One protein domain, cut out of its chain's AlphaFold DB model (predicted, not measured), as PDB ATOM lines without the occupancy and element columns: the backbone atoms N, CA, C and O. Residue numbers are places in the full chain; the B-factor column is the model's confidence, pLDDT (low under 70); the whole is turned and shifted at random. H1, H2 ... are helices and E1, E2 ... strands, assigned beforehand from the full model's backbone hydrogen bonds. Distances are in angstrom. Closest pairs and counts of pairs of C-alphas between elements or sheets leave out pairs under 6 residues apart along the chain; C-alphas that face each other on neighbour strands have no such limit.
ATOM      1  N   THR A   2      29.072 -49.446 -21.446       58.72
ATOM      2  CA  THR A   2      28.670 -49.084 -22.818       58.72
ATOM      3  C   THR A   2      29.627 -48.075 -23.442       58.72
ATOM      4  O   THR A   2      30.486 -47.546 -22.743       58.72
ATOM      5  N   ALA A   3      29.522 -47.829 -24.752       61.62
ATOM      6  CA  ALA A   3      30.452 -46.961 -25.485       61.62
ATOM      7  C   ALA A   3      30.548 -45.537 -24.895       61.62
ATOM      8  O   ALA A   3      31.643 -44.981 -24.818       61.62
ATOM      9  N   ASP A   4      29.432 -44.983 -24.409       68.50
ATOM     10  CA  ASP A   4      29.385 -43.620 -23.875       68.50
ATOM     11  C   ASP A   4      30.059 -43.446 -22.519       68.50
ATOM     12  O   ASP A   4      30.750 -42.449 -22.319       68.50
ATOM     13  N   ALA A   5      29.931 -44.417 -21.615       70.56
ATOM     14  CA  ALA A   5      30.692 -44.424 -20.371       70.56
ATOM     15  C   ALA A   5      32.150 -44.868 -20.603       70.56
ATOM     16  O   ALA A   5      33.060 -44.327 -19.979       70.56
ATOM     17  N   ARG A   6      32.395 -45.804 -21.539       78.12
ATOM     18  CA  ARG A   6      33.736 -46.344 -21.847       78.12
ATOM     19  C   ARG A   6      34.735 -45.277 -22.266       78.12
ATOM     20  O   ARG A   6      35.906 -45.458 -21.990       78.12
ATOM     21  N   LYS A   7      34.313 -44.172 -22.886       84.94
ATOM     22  CA  LYS A   7      35.248 -43.106 -23.293       84.94
ATOM     23  C   LYS A   7      36.001 -42.460 -22.123       84.94
ATOM     24  O   LYS A   7      37.027 -41.844 -22.362       84.94
ATOM     25  N   TYR A   8      35.506 -42.590 -20.890       89.31
ATOM     26  CA  TYR A   8      36.177 -42.118 -19.670       89.31
ATOM     27  C   TYR A   8      37.118 -43.158 -19.052       89.31
ATOM     28  O   TYR A   8      37.794 -42.868 -18.070       89.31
ATOM     29  N   PHE A   9      37.153 -44.368 -19.611       91.19
ATOM     30  CA  PHE A   9      38.013 -45.450 -19.164       91.19
ATOM     31  C   PHE A   9      39.014 -45.811 -20.255       91.19
ATOM     32  O   PHE A   9      38.667 -45.953 -21.426       91.19
ATOM     33  N   ILE A  10      40.261 -46.007 -19.855       90.69
ATOM     34  CA  ILE A  10      41.321 -46.524 -20.709       90.69
ATOM     35  C   ILE A  10      41.400 -48.026 -20.487       90.69
ATOM     36  O   ILE A  10      41.519 -48.479 -19.348       90.69
ATOM     37  N   ASP A  11      41.275 -48.785 -21.571       89.38
ATOM     38  CA  ASP A  11      41.474 -50.230 -21.561       89.38
ATOM     39  C   ASP A  11      42.979 -50.517 -21.490       89.38
ATOM     40  O   ASP A  11      43.733 -50.205 -22.413       89.38
ATOM     41  N   GLU A  12      43.412 -51.074 -20.364       87.25
ATOM     42  CA  GLU A  12      44.787 -51.481 -20.110       87.25
ATOM     43  C   GLU A  12      44.880 -53.011 -20.032       87.25
ATOM     44  O   GLU A  12      45.374 -53.527 -19.044       87.25
ATOM     45  N   SER A  13      44.423 -53.744 -21.058       85.88
ATOM     46  CA  SER A  13      44.521 -55.217 -21.231       85.88
ATOM     47  C   SER A  13      43.847 -56.093 -20.159       85.88
ATOM     48  O   SER A  13      43.081 -56.989 -20.505       85.88
ATOM     49  N   ASP A  14      44.131 -55.881 -18.876       90.25
ATOM     50  CA  ASP A  14      43.600 -56.616 -17.726       90.25
ATOM     51  C   ASP A  14      42.721 -55.755 -16.803       90.25
ATOM     52  O   ASP A  14      42.068 -56.278 -15.895       90.25
ATOM     53  N   LYS A  15      42.667 -54.442 -17.038       89.31
ATOM     54  CA  LYS A  15      41.909 -53.492 -16.219       89.31
ATOM     55  C   LYS A  15      41.415 -52.301 -17.029       89.31
ATOM     56  O   LYS A  15      41.910 -51.995 -18.108       89.31
ATOM     57  N   TYR A  16      40.449 -51.603 -16.444       89.12
ATOM     58  CA  TYR A  16      40.020 -50.290 -16.902       89.12
ATOM     59  C   TYR A  16      40.533 -49.233 -15.933       89.12
ATOM     60  O   TYR A  16      40.320 -49.347 -14.724       89.12
ATOM     61  N   THR A  17      41.160 -48.191 -16.469       92.19
ATOM     62  CA  THR A  17      41.688 -47.075 -15.681       92.19
ATOM     63  C   THR A  17      40.890 -45.812 -15.977       92.19
ATOM     64  O   THR A  17      40.631 -45.492 -17.133       92.19
ATOM     65  N   ILE A  18      40.495 -45.087 -14.933       94.06
ATOM     66  CA  ILE A  18      39.943 -43.733 -15.027       94.06
ATOM     67  C   ILE A  18      40.951 -42.768 -14.406       94.06
ATOM     68  O   ILE A  18      41.468 -43.023 -13.316       94.06
ATOM     69  N   THR A  19      41.251 -41.679 -15.108       95.38
ATOM     70  CA  THR A  19      42.384 -40.812 -14.767       95.38
ATOM     71  C   THR A  19      41.920 -39.389 -14.502       95.38
ATOM     72  O   THR A  19      41.213 -38.788 -15.314       95.38
ATOM     73  N   ALA A  20      42.374 -38.845 -13.375       96.56
ATOM     74  CA  ALA A  20      42.292 -37.431 -13.058       96.56
ATOM     75  C   ALA A  20      43.703 -36.824 -13.053       96.56
ATOM     76  O   ALA A  20      44.616 -37.384 -12.445       96.56
ATOM     77  N   TYR A  21      43.876 -35.674 -13.700       96.25
ATOM     78  CA  TYR A  21      45.114 -34.902 -13.672       96.25
ATOM     79  C   TYR A  21      44.925 -33.631 -12.855       96.25
ATOM     80  O   TYR A  21      43.975 -32.886 -13.077       96.25
ATOM     81  N   PHE A  22      45.869 -33.352 -11.955       95.19
ATOM     82  CA  PHE A  22      45.863 -32.141 -11.126       95.19
ATOM     83  C   PHE A  22      46.653 -30.972 -11.755       95.19
ATOM     84  O   PHE A  22      46.930 -29.942 -11.145       95.19
ATOM     85  N   THR A  23      47.093 -31.138 -12.996       94.31
ATOM     86  CA  THR A  23      47.821 -30.157 -13.808       94.31
ATOM     87  C   THR A  23      47.420 -30.398 -15.258       94.31
ATOM     88  O   THR A  23      47.000 -31.505 -15.590       94.31
ATOM     89  N   ASP A  24      47.536 -29.380 -16.110       95.06
ATOM     90  CA  ASP A  24      47.296 -29.516 -17.548       95.06
ATOM     91  C   ASP A  24      48.088 -30.710 -18.131       95.06
ATOM     92  O   ASP A  24      49.325 -30.721 -18.045       95.06
ATOM     93  N   PRO A  25      47.411 -31.711 -18.729       95.69
ATOM     94  CA  PRO A  25      48.069 -32.845 -19.365       95.69
ATOM     95  C   PRO A  25      49.123 -32.455 -20.410       95.69
ATOM     96  O   PRO A  25      50.141 -33.136 -20.519       95.69
ATOM     97  N   ALA A  26      48.956 -31.336 -21.127       95.19
ATOM     98  CA  ALA A  26      49.953 -30.832 -22.078       95.19
ATOM     99  C   ALA A  26      51.281 -30.468 -21.394       95.19
ATOM    100  O   ALA A  26      52.366 -30.672 -21.945       95.19
ATOM    101  N   THR A  27      51.210 -29.967 -20.159       93.56
ATOM    102  CA  THR A  27      52.399 -29.679 -19.345       93.56
ATOM    103  C   THR A  27      53.080 -30.977 -18.909       93.56
ATOM    104  O   THR A  27      54.305 -31.060 -18.918       93.56
ATOM    105  N   ILE A  28      52.303 -32.010 -18.570       90.00
ATOM    106  CA  ILE A  28      52.826 -33.322 -18.154       90.00
ATOM    107  C   ILE A  28      53.517 -34.034 -19.324       90.00
ATOM    108  O   ILE A  28      54.596 -34.592 -19.150       90.00
ATOM    109  N   CYS A  29      52.922 -33.990 -20.516       88.50
ATOM    110  CA  CYS A  29      53.442 -34.645 -21.718       88.50
ATOM    111  C   CYS A  29      54.559 -33.861 -22.433       88.50
ATOM    112  O   CYS A  29      55.009 -34.285 -23.497       88.50
ATOM    113  N   SER A  30      54.993 -32.726 -21.881       91.12
ATOM    114  CA  SER A  30      56.093 -31.914 -22.413       91.12
ATOM    115  C   SER A  30      57.297 -31.936 -21.463       91.12
ATOM    116  O   SER A  30      57.794 -33.004 -21.118       91.12
ATOM    117  N   THR A  31      57.807 -30.775 -21.047       91.62
ATOM    118  CA  THR A  31      58.969 -30.658 -20.151       91.62
ATOM    119  C   THR A  31      58.602 -30.719 -18.669       91.62
ATOM    120  O   THR A  31      59.497 -30.756 -17.827       91.62
ATOM    121  N   GLY A  32      57.309 -30.710 -18.329       91.75
ATOM    122  CA  GLY A  32      56.845 -30.610 -16.948       91.75
ATOM    123  C   GLY A  32      56.933 -29.192 -16.375       91.75
ATOM    124  O   GLY A  32      57.161 -28.215 -17.091       91.75
ATOM    125  N   ARG A  33      56.720 -29.087 -15.056       93.44
ATOM    126  CA  ARG A  33      56.790 -27.829 -14.294       93.44
ATOM    127  C   ARG A  33      58.204 -27.580 -13.764       93.44
ATOM    128  O   ARG A  33      58.877 -28.523 -13.353       93.44
ATOM    129  N   THR A  34      58.627 -26.318 -13.706       94.12
ATOM    130  CA  THR A  34      59.867 -25.923 -13.014       94.12
ATOM    131  C   THR A  34      59.722 -26.047 -11.494       94.12
ATOM    132  O   THR A  34      58.610 -26.161 -10.964       94.12
ATOM    133  N   ALA A  35      60.843 -25.987 -10.768       95.25
ATOM    134  CA  ALA A  35      60.840 -26.007  -9.305       95.25
ATOM    135  C   ALA A  35      60.054 -24.822  -8.715       95.25
ATOM    136  O   ALA A  35      59.299 -24.992  -7.759       95.25
ATOM    137  N   GLU A  36      60.165 -23.641  -9.324       96.12
ATOM    138  CA  GLU A  36      59.445 -22.431  -8.920       96.12
ATOM    139  C   GLU A  36      57.937 -22.595  -9.134       96.12
ATOM    140  O   GLU A  36      57.142 -22.275  -8.251       96.12
ATOM    141  N   GLN A  37      57.528 -23.156 -10.278       94.06
ATOM    142  CA  GLN A  37      56.122 -23.448 -10.565       94.06
ATOM    143  C   GLN A  37      55.545 -24.487  -9.598       94.06
ATOM    144  O   GLN A  37      54.416 -24.331  -9.135       94.06
ATOM    145  N   TYR A  38      56.301 -25.538  -9.273       93.12
ATOM    146  CA  TYR A  38      55.886 -26.525  -8.276       93.12
ATOM    147  C   TYR A  38      55.766 -25.899  -6.884       93.12
ATOM    148  O   TYR A  38      54.768 -26.112  -6.204       93.12
ATOM    149  N   SER A  39      56.733 -25.072  -6.480       95.31
ATOM    150  CA  SER A  39      56.688 -24.371  -5.194       95.31
ATOM    151  C   SER A  39      55.491 -23.422  -5.084       95.31
ATOM    152  O   SER A  39      54.949 -23.267  -3.994       95.31
ATOM    153  N   ALA A  40      55.084 -22.782  -6.183       94.94
ATOM    154  CA  ALA A  40      53.964 -21.845  -6.195       94.94
ATOM    155  C   ALA A  40      52.590 -22.535  -6.258       94.94
ATOM    156  O   ALA A  40      51.625 -22.037  -5.686       94.94
ATOM    157  N   LEU A  41      52.491 -23.660  -6.972       91.69
ATOM    158  CA  LEU A  41      51.218 -24.320  -7.296       91.69
ATOM    159  C   LEU A  41      50.999 -25.636  -6.535       91.69
ATOM    160  O   LEU A  41      49.946 -26.254  -6.664       91.69
ATOM    161  N   GLY A  42      51.992 -26.103  -5.778       91.44
ATOM    162  CA  GLY A  42      51.949 -27.376  -5.065       91.44
ATOM    163  C   GLY A  42      51.756 -28.578  -5.993       91.44
ATOM    164  O   GLY A  42      52.218 -28.601  -7.139       91.44
ATOM    165  N   THR A  43      51.044 -29.596  -5.511       87.69
ATOM    166  CA  THR A  43      50.756 -30.824  -6.273       87.69
ATOM    167  C   THR A  43      49.946 -30.553  -7.543       87.69
ATOM    168  O   THR A  43      50.100 -31.282  -8.522       87.69
ATOM    169  N   GLY A  44      49.158 -29.477  -7.580       90.38
ATOM    170  CA  GLY A  44      48.352 -29.135  -8.741       90.38
ATOM    171  C   GLY A  44      47.509 -27.874  -8.573       90.38
ATOM    172  O   GLY A  44      47.219 -27.456  -7.458       90.38
ATOM    173  N   ASN A  45      47.110 -27.280  -9.696       91.75
ATOM    174  CA  ASN A  45      46.335 -26.035  -9.772       91.75
ATOM    175  C   ASN A  45      45.094 -26.132 -10.671       91.75
ATOM    176  O   ASN A  45      44.438 -25.123 -10.926       91.75
ATOM    177  N   ALA A  46      44.803 -27.320 -11.188       94.50
ATOM    178  CA  ALA A  46      43.677 -27.584 -12.066       94.50
ATOM    179  C   ALA A  46      43.168 -29.006 -11.825       94.50
ATOM    180  O   ALA A  46      43.846 -29.797 -11.176       94.50
ATOM    181  N   LEU A  47      42.003 -29.342 -12.371       96.56
ATOM    182  CA  LEU A  47      41.518 -30.716 -12.424       96.56
ATOM    183  C   LEU A  47      41.064 -31.026 -13.849       96.56
ATOM    184  O   LEU A  47      40.267 -30.288 -14.427       96.56
ATOM    185  N   TYR A  48      41.563 -32.125 -14.402       96.81
ATOM    186  CA  TYR A  48      41.152 -32.653 -15.696       96.81
ATOM    187  C   TYR A  48      40.760 -34.112 -15.558       96.81
ATOM    188  O   TYR A  48      41.439 -34.860 -14.859       96.81
ATOM    189  N   ILE A  49      39.714 -34.527 -16.264       95.88
ATOM    190  CA  ILE A  49      39.345 -35.938 -16.383       95.88
ATOM    191  C   ILE A  49      39.637 -36.401 -17.803       95.88
ATOM    192  O   ILE A  49      39.148 -35.796 -18.762       95.88
ATOM    193  N   GLN A  50      40.422 -37.470 -17.929       94.69
ATOM    194  CA  GLN A  50      40.736 -38.066 -19.222       94.69
ATOM    195  C   GLN A  50      39.481 -38.685 -19.845       94.69
ATOM    196  O   GLN A  50      38.682 -39.345 -19.179       94.69
ATOM    197  N   LYS A  51      39.315 -38.470 -21.146       91.12
ATOM    198  CA  LYS A  51      38.182 -38.921 -21.947       91.12
ATOM    199  C   LYS A  51      38.645 -39.370 -23.339       91.12
ATOM    200  O   LYS A  51      38.250 -38.780 -24.343       91.12
ATOM    201  N   GLY A  52      39.457 -40.415 -23.398       89.94
ATOM    202  CA  GLY A  52      40.025 -40.954 -24.633       89.94
ATOM    203  C   GLY A  52      41.499 -41.292 -24.459       89.94
ATOM    204  O   GLY A  52      42.072 -41.107 -23.388       89.94
ATOM    205  N   THR A  53      42.130 -41.818 -25.502       89.38
ATOM    206  CA  THR A  53      43.495 -42.351 -25.402       89.38
ATOM    207  C   THR A  53      44.570 -41.273 -25.286       89.38
ATOM    208  O   THR A  53      45.617 -41.547 -24.707       89.38
ATOM    209  N   ASN A  54      44.346 -40.063 -25.814       92.06
ATOM    210  CA  ASN A  54      45.326 -38.981 -25.745       92.06
ATOM    211  C   ASN A  54      44.949 -37.984 -24.636       92.06
ATOM    212  O   ASN A  54      44.039 -37.184 -24.831       92.06
ATOM    213  N   PRO A  55      45.658 -37.937 -23.499       92.88
ATOM    214  CA  PRO A  55      45.271 -37.071 -22.390       92.88
ATOM    215  C   PRO A  55      45.399 -35.568 -22.691       92.88
ATOM    216  O   PRO A  55      44.771 -34.770 -22.001       92.88
ATOM    217  N   VAL A  56      46.163 -35.165 -23.714       93.88
ATOM    218  CA  VAL A  56      46.327 -33.751 -24.103       93.88
ATOM    219  C   VAL A  56      45.116 -33.235 -24.874       93.88
ATOM    220  O   VAL A  56      44.652 -32.127 -24.624       93.88
ATOM    221  N   THR A  57      44.598 -34.023 -25.817       93.94
ATOM    222  CA  THR A  57      43.459 -33.620 -26.661       93.94
ATOM    223  C   THR A  57      42.127 -34.133 -26.136       93.94
ATOM    224  O   THR A  57      41.087 -33.526 -26.383       93.94
ATOM    225  N   ASP A  58      42.160 -35.231 -25.387       93.75
ATOM    226  CA  ASP A  58      40.993 -35.991 -24.975       93.75
ATOM    227  C   ASP A  58      40.828 -35.883 -23.456       93.75
ATOM    228  O   ASP A  58      40.845 -36.875 -22.730       93.75
ATOM    229  N   SER A  59      40.688 -34.655 -22.957       94.06
ATOM    230  CA  SER A  59      40.437 -34.368 -21.542       94.06
ATOM    231  C   SER A  59      39.359 -33.307 -21.378       94.06
ATOM    232  O   SER A  59      39.164 -32.445 -22.233       94.06
ATOM    233  N   ILE A  60      38.656 -33.354 -20.251       92.69
ATOM    234  CA  ILE A  60      37.696 -32.324 -19.857       92.69
ATOM    235  C   ILE A  60      38.318 -31.526 -18.717       92.69
ATOM    236  O   ILE A  60      38.675 -32.110 -17.697       92.69
ATOM    237  N   ALA A  61      38.433 -30.209 -18.883       95.25
ATOM    238  CA  ALA A  61      38.825 -29.304 -17.809       95.25
ATOM    239  C   ALA A  61      37.649 -29.083 -16.850       95.25
ATOM    240  O   ALA A  61      36.526 -28.812 -17.288       95.25
ATOM    241  N   MET A  62      37.893 -29.212 -15.550       96.12
ATOM    242  CA  MET A  62      36.882 -28.968 -14.526       96.12
ATOM    243  C   MET A  62      36.875 -27.483 -14.142       96.12
ATOM    244  O   MET A  62      37.949 -26.903 -13.960       96.12
ATOM    245  N   PRO A  63      35.701 -26.847 -13.986       96.56
ATOM    246  CA  PRO A  63      35.632 -25.458 -13.548       96.56
ATOM    247  C   PRO A  63      36.166 -25.318 -12.117       96.56
ATOM    248  O   PRO A  63      35.648 -25.944 -11.195       96.56
TER     249      PRO A  63
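This is residues 2 to 63 of the 169 residues of the protein "uncharacterized protein LOC106162477" of Lingula unguis (UniProt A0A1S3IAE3). This is a loose, elongated string of small pieces, with a two-strand hairpin, E3 and E4, near the middle, a second hairpin, E1 and E2, and the short helix H1 toward one end, and H3 at the other end, where residues 34 to 40 stick out free. Residues 20 to 21 pair with E3, and short H2 comes near that middle hairpin. The printed part has 62 residues, with three named helices and four named strands in the order H1, E1, E2, H2, H3, E3, E4, and both two-strand sheets are antiparallel. The class is mixed, helices and strands, with 27 residues, under half, in named elements. The radius of gyration of the C-alphas is 13.2 A, and the spans are 42 by 26 by 17 A.

Find C-alpha 3 at (30.452, -46.961, -25.485); there H1 begins, residues 3 to 6, 4.9 A long. E1 follows at residues 10 to 12, 6.1 A, and E2 at residues 15 to 17, 6.4 A. Look next for H2 at residues 25 to 28, 4.9 A. H3, residues 35 to 41, starts at C-alpha 35 at (60.840, -26.007, -9.305) and measures 10.0 A. E3 is residues 48 to 50 and E4 residues 59 to 61, each 6.5 A; E4 ends at C-alpha 61 at (38.825, -29.304, -17.809).

Start with the hairpin of E1 and E2, antiparallel at 145 degrees between their directions; C-alphas 11 and 16 face each other at 4.9 A, and N 10 and O 17 are within hydrogen-bond range at 2.8 A. Go on to residues 20 to 21, which pair antiparallel with residues 48 to 49 of E3. E3 and E4 form the other hairpin, antiparallel at 162 degrees, with N 60 and O 49 within hydrogen-bond range at 2.9 A. E1 and E2 are both apart from E3 and E4. The closest C-alphas of H2 and E3 are those of Pro 25 and Tyr 48, 7.8 A apart. H2 and E4 are only just apart, 8.1 A at the closest. H2 and H3 are apart, and H1 touches no helix. In H3 every O i to N i+4 pair is within hydrogen-bond range; H1 and H2 are too short for such a pair, and each has its one O i to N i+3 pair within range.

The two C-alphas farthest apart are those of Thr 2 and Glu 36, 43.0 A. The printed part has no cut. The links H1 to E1 and E1 to E2 are tight, the other four are short, and none is long. The mean pLDDT of the printed part is 90.7; look at residues 2 to 4 for the values under 70.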